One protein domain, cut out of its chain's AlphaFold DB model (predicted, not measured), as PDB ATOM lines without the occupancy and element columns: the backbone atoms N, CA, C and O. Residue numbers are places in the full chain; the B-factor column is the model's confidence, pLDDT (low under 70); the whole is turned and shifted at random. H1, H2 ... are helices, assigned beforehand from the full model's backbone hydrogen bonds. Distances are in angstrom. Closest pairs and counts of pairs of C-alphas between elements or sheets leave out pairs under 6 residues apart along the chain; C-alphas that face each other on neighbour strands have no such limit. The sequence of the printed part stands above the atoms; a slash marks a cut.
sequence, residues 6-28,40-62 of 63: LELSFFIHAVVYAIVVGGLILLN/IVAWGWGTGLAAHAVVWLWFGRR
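Overview. This is residues 6 to 28 and 40 to 62 of the 63 residues of the protein "2TM domain-containing protein" of Rubrivivax sp (UniProt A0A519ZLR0). Two long helices, H1 and H2, lie side by side as a slender pair, running opposite ways with their lines only 14 degrees from each other. The joining piece of chain is not printed, and a short tail, residues 61 to 62, follows H2. The printed part has 46 residues, with two named helices in the order H1, H2 and no named strand, and its class is all helix. It is only just loose, close to compact, with a radius of gyration of the C-alphas of 11.8 A, and a rod of 41 by 17 by 8 A.

Along the chain. Find C-alpha 6 at (213.042, 207.134, 184.265); from there H1, residues 6 to 28, runs 31.9 A to C-alpha 28 at (203.354, 183.007, 202.664). H2, residues 40 to 60, runs 29.4 A and ends at C-alpha 60 at (218.809, 208.620, 182.949).

Arrangement. Look at Phe 10 and His 52, whose C-alphas, 5.1 A apart, are the closest of H1 and H2. The two helices touch at a shallow tilt of 14 degrees, opposite ways. Every O i to N i+4 pair is within hydrogen-bond range in H1, and 16 of 17 in H2.

Size, cuts and confidence. The C-alphas of Asn 28 and Arg 62 are the two farthest apart, at 40.8 A. Residues 29 to 39 are cut out, and C-alphas 28 and 40 are 11.1 A apart across the cut. Look for low confidence at residues 61 to 62, which are under 70.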
ATOM      1  N   LEU A   6     212.345 208.394 183.990       93.19
ATOM      2  CA  LEU A   6     213.042 207.134 184.265       93.19
ATOM      3  C   LEU A   6     213.324 206.936 185.760       93.19
ATOM      4  O   LEU A   6     213.094 205.847 186.282       93.19
ATOM      5  N   GLU A   7     213.767 207.988 186.454       93.44
ATOM      6  CA  GLU A   7     213.965 207.959 187.910       93.44
ATOM      7  C   GLU A   7     212.640 207.706 188.632       93.44
ATOM      8  O   GLU A   7     212.562 206.849 189.509       93.44
ATOM      9  N   LEU A   8     211.583 208.427 188.240       94.88
ATOM     10  CA  LEU A   8     210.258 208.261 188.831       94.88
ATOM     11  C   LEU A   8     209.712 206.849 188.587       94.88
ATOM     12  O   LEU A   8     209.186 206.233 189.512       94.88
ATOM     13  N   SER A   9     209.870 206.327 187.369       95.56
ATOM     14  CA  SER A   9     209.452 204.971 187.005       95.56
ATOM     15  C   SER A   9     210.154 203.911 187.857       95.56
ATOM     16  O   SER A   9     209.479 203.052 188.424       95.56
ATOM     17  N   PHE A  10     211.479 204.003 188.018       96.50
ATOM     18  CA  PHE A  10     212.224 203.105 188.902       96.50
ATOM     19  C   PHE A  10     211.778 203.238 190.363       96.50
ATOM     20  O   PHE A  10     211.520 202.228 191.016       96.50
ATOM     21  N   PHE A  11     211.636 204.467 190.869       97.38
ATOM     22  CA  PHE A  11     211.265 204.712 192.261       97.38
ATOM     23  C   PHE A  11     209.889 204.135 192.609       97.38
ATOM     24  O   PHE A  11     209.750 203.442 193.616       97.38
ATOM     25  N   ILE A  12     208.879 204.374 191.765       98.06
ATOM     26  CA  ILE A  12     207.537 203.811 191.963       98.06
ATOM     27  C   ILE A  12     207.604 202.283 191.957       98.06
ATOM     28  O   ILE A  12     207.049 201.650 192.855       98.06
ATOM     29  N   HIS A  13     208.313 201.690 190.991       98.19
ATOM     30  CA  HIS A  13     208.434 200.238 190.907       98.19
ATOM     31  C   HIS A  13     209.110 199.660 192.158       98.19
ATOM     32  O   HIS A  13     208.625 198.677 192.709       98.19
ATOM     33  N   ALA A  14     210.180 200.290 192.652       98.38
ATOM     34  CA  ALA A  14     210.888 199.858 193.856       98.38
ATOM     35  C   ALA A  14     209.987 199.870 195.099       98.38
ATOM     36  O   ALA A  14     209.982 198.909 195.868       98.38
ATOM     37  N   VAL A  15     209.196 200.932 195.277       98.62
ATOM     38  CA  VAL A  15     208.274 201.063 196.413       98.62
ATOM     39  C   VAL A  15     207.148 200.035 196.329       98.62
ATOM     40  O   VAL A  15     206.889 199.333 197.307       98.62
ATOM     41  N   VAL A  16     206.505 199.903 195.164       98.56
ATOM     42  CA  VAL A  16     205.439 198.909 194.953       98.56
ATOM     43  C   VAL A  16     205.974 197.497 195.166       98.56
ATOM     44  O   VAL A  16     205.350 196.717 195.881       98.56
ATOM     45  N   TYR A  17     207.151 197.187 194.616       98.56
ATOM     46  CA  TYR A  17     207.817 195.904 194.809       98.56
ATOM     47  C   TYR A  17     208.039 195.614 196.296       98.56
ATOM     48  O   TYR A  17     207.629 194.560 196.773       98.56
ATOM     49  N   ALA A  18     208.620 196.554 197.047       98.56
ATOM     50  CA  ALA A  18     208.908 196.361 198.466       98.56
ATOM     51  C   ALA A  18     207.638 196.107 199.294       98.56
ATOM     52  O   ALA A  18     207.608 195.182 200.105       98.56
ATOM     53  N   ILE A  19     206.582 196.893 199.067       98.69
ATOM     54  CA  ILE A  19     205.322 196.773 199.811       98.69
ATOM     55  C   ILE A  19     204.613 195.462 199.462       98.69
ATOM     56  O   ILE A  19     204.249 194.698 200.357       98.69
ATOM     57  N   VAL A  20     204.426 195.183 198.171       98.44
ATOM     58  CA  VAL A  20     203.665 194.014 197.715       98.44
ATOM     59  C   VAL A  20     204.420 192.730 198.031       98.44
ATOM     60  O   VAL A  20     203.865 191.848 198.681       98.44
ATOM     61  N   VAL A  21     205.691 192.617 197.634       98.38
ATOM     62  CA  VAL A  21     206.478 191.399 197.872       98.38
ATOM     63  C   VAL A  21     206.701 191.177 199.364       98.38
ATOM     64  O   VAL A  21     206.568 190.047 199.824       98.38
ATOM     65  N   GLY A  22     206.950 192.237 200.142       97.88
ATOM     66  CA  GLY A  22     207.021 192.141 201.600       97.88
ATOM     67  C   GLY A  22     205.730 191.582 202.207       97.88
ATOM     68  O   GLY A  22     205.777 190.627 202.982       97.88
ATOM     69  N   GLY A  23     204.570 192.106 201.797       98.12
ATOM     70  CA  GLY A  23     203.266 191.599 202.231       98.12
ATOM     71  C   GLY A  23     203.024 190.139 201.834       98.12
ATOM     72  O   GLY A  23     202.553 189.348 202.651       98.12
ATOM     73  N   LEU A  24     203.400 189.749 200.614       97.44
ATOM     74  CA  LEU A  24     203.267 188.370 200.141       97.44
ATOM     75  C   LEU A  24     204.195 187.405 200.881       97.44
ATOM     76  O   LEU A  24     203.783 186.284 201.163       97.44
ATOM     77  N   ILE A  25     205.415 187.821 201.229       96.06
ATOM     78  CA  ILE A  25     206.325 187.015 202.051       96.06
ATOM     79  C   ILE A  25     205.703 186.777 203.428       96.06
ATOM     80  O   ILE A  25     205.629 185.631 203.864       96.06
ATOM     81  N   LEU A  26     205.198 187.828 204.085       96.44
ATOM     82  CA  LEU A  26     204.519 187.685 205.377       96.44
ATOM     83  C   LEU A  26     203.308 186.746 205.279       96.44
ATOM     84  O   LEU A  26     203.152 185.861 206.117       96.44
ATOM     85  N   LEU A  27     202.496 186.883 204.227       96.38
ATOM     86  CA  LEU A  27     201.346 186.011 203.992       96.38
ATOM     87  C   LEU A  27     201.764 184.560 203.720       96.38
ATOM     88  O   LEU A  27     201.134 183.632 204.223       96.38
ATOM     89  N   ASN A  28     202.824 184.338 202.943       96.31
ATOM     90  CA  ASN A  28     203.354 183.007 202.664       96.31
ATOM     91  C   ASN A  28     203.798 182.317 203.958       96.31
ATOM     92  O   ASN A  28     203.382 181.188 204.196       96.31
ATOM     93  N   ILE A  40     208.847 182.866 194.352       95.50
ATOM     94  CA  ILE A  40     208.688 182.856 192.888       95.50
ATOM     95  C   ILE A  40     208.215 184.229 192.390       95.50
ATOM     96  O   ILE A  40     208.771 184.763 191.428       95.50
ATOM     97  N   VAL A  41     207.231 184.830 193.069       96.81
ATOM     98  CA  VAL A  41     206.727 186.175 192.734       96.81
ATOM     99  C   VAL A  41     207.825 187.227 192.893       96.81
ATOM    100  O   VAL A  41     207.999 188.057 192.000       96.81
ATOM    101  N   ALA A  42     208.596 187.161 193.985       97.81
ATOM    102  CA  ALA A  42     209.720 188.055 194.242       97.81
ATOM    103  C   ALA A  42     210.745 188.007 193.101       97.81
ATOM    104  O   ALA A  42     211.103 189.046 192.554       97.81
ATOM    105  N   TRP A  43     211.162 186.812 192.672       97.31
ATOM    106  CA  TRP A  43     212.095 186.669 191.554       97.31
ATOM    107  C   TRP A  43     211.520 187.187 190.236       97.31
ATOM    108  O   TRP A  43     212.185 187.960 189.546       97.31
ATOM    109  N   GLY A  44     210.280 186.818 189.904       96.81
ATOM    110  CA  GLY A  44     209.623 187.253 188.671       96.81
ATOM    111  C   GLY A  44     209.541 188.776 188.572       96.81
ATOM    112  O   GLY A  44     210.048 189.370 187.622       96.81
ATOM    113  N   TRP A  45     208.980 189.428 189.590       97.94
ATOM    114  CA  TRP A  45     208.853 190.889 189.619       97.94
ATOM    115  C   TRP A  45     210.201 191.594 189.815       97.94
ATOM    116  O   TRP A  45     210.412 192.688 189.293       97.94
ATOM    117  N   GLY A  46     211.142 190.954 190.513       98.06
ATOM    118  CA  GLY A  46     212.472 191.490 190.785       98.06
ATOM    119  C   GLY A  46     213.282 191.717 189.510       98.06
ATOM    120  O   GLY A  46     214.026 192.692 189.425       98.06
ATOM    121  N   THR A  47     213.080 190.890 188.478       98.25
ATOM    122  CA  THR A  47     213.680 191.134 187.155       98.25
ATOM    123  C   THR A  47     213.155 192.416 186.502       98.25
ATOM    124  O   THR A  47     213.938 193.171 185.929       98.25
ATOM    125  N   GLY A  48     211.861 192.720 186.659       97.50
ATOM    126  CA  GLY A  48     211.263 193.984 186.226       97.50
ATOM    127  C   GLY A  48     211.880 195.182 186.948       97.50
ATOM    128  O   GLY A  48     212.346 196.122 186.301       97.50
ATOM    129  N   LEU A  49     211.980 195.119 188.279       98.25
ATOM    130  CA  LEU A  49     212.646 196.151 189.079       98.25
ATOM    131  C   LEU A  49     214.104 196.369 188.636       98.25
ATOM    132  O   LEU A  49     214.532 197.513 188.456       98.25
ATOM    133  N   ALA A  50     214.855 195.284 188.423       98.25
ATOM    134  CA  ALA A  50     216.233 195.343 187.946       98.25
ATOM    135  C   ALA A  50     216.330 195.993 186.556       98.25
ATOM    136  O   ALA A  50     217.203 196.832 186.332       98.25
ATOM    137  N   ALA A  51     215.408 195.679 185.641       98.00
ATOM    138  CA  ALA A  51     215.357 196.296 184.319       98.00
ATOM    139  C   ALA A  51     215.127 197.817 184.400       98.00
ATOM    140  O   ALA A  51     215.853 198.582 183.760       98.00
ATOM    141  N   HIS A  52     214.189 198.276 185.238       97.19
ATOM    142  CA  HIS A  52     213.975 199.710 185.472       97.19
ATOM    143  C   HIS A  52     215.226 200.396 186.037       97.19
ATOM    144  O   HIS A  52     215.585 201.487 185.587       97.19
ATOM    145  N   ALA A  53     215.917 199.747 186.980       96.50
ATOM    146  CA  ALA A  53     217.158 200.260 187.549       96.50
ATOM    147  C   ALA A  53     218.247 200.418 186.479       96.50
ATOM    148  O   ALA A  53     218.858 201.481 186.376       96.50
ATOM    149  N   VAL A  54     218.463 199.394 185.645       96.94
ATOM    150  CA  VAL A  54     219.462 199.420 184.565       96.94
ATOM    151  C   VAL A  54     219.158 200.538 183.569       96.94
ATOM    152  O   VAL A  54     220.048 201.330 183.258       96.94
ATOM    153  N   VAL A  55     217.905 200.657 183.116       94.69
ATOM    154  CA  VAL A  55     217.498 201.706 182.167       94.69
ATOM    155  C   VAL A  55     217.732 203.097 182.755       94.69
ATOM    156  O   VAL A  55     218.305 203.963 182.089       94.69
ATOM    157  N   TRP A  56     217.345 203.323 184.012       94.75
ATOM    158  CA  TRP A  56     217.587 204.602 184.672       94.75
ATOM    159  C   TRP A  56     219.086 204.899 184.830       94.75
ATOM    160  O   TRP A  56     219.529 206.000 184.496       94.75
ATOM    161  N   LEU A  57     219.893 203.928 185.264       94.38
ATOM    162  CA  LEU A  57     221.332 204.113 185.457       94.38
ATOM    163  C   LEU A  57     222.077 204.380 184.143       94.38
ATOM    164  O   LEU A  57     222.998 205.195 184.124       94.38
ATOM    165  N   TRP A  58     221.695 203.714 183.053       93.31
ATOM    166  CA  TRP A  58     222.387 203.827 181.767       93.31
ATOM    167  C   TRP A  58     221.956 205.046 180.954       93.31
ATOM    168  O   TRP A  58     222.810 205.706 180.357       93.31
ATOM    169  N   PHE A  59     220.656 205.352 180.936       90.12
ATOM    170  CA  PHE A  59     220.085 206.390 180.071       90.12
ATOM    171  C   PHE A  59     219.627 207.637 180.833       90.12
ATOM    172  O   PHE A  59     219.618 208.727 180.268       90.12
ATOM    173  N   GLY A  60     219.274 207.508 182.115       79.56
ATOM    174  CA  GLY A  60     218.809 208.620 182.949       79.56
ATOM    175  C   GLY A  60     219.927 209.455 183.579       79.56
ATOM    176  O   GLY A  60     219.685 210.606 183.916       79.56
ATOM    177  N   ARG A  61     221.147 208.909 183.705       69.75
ATOM    178  CA  ARG A  61     222.317 209.600 184.292       69.75
ATOM    179  C   ARG A  61     223.190 210.363 183.286       69.75
ATOM    180  O   ARG A  61     224.173 210.968 183.696       69.75
ATOM    181  N   ARG A  62     222.887 210.289 181.982       63.31
ATOM    182  CA  ARG A  62     223.668 210.932 180.899       63.31
ATOM    183  C   ARG A  62     223.086 212.275 180.424       63.31
ATOM    184  O   ARG A  62     223.426 212.728 179.335       63.31
TER     185      ARG A  62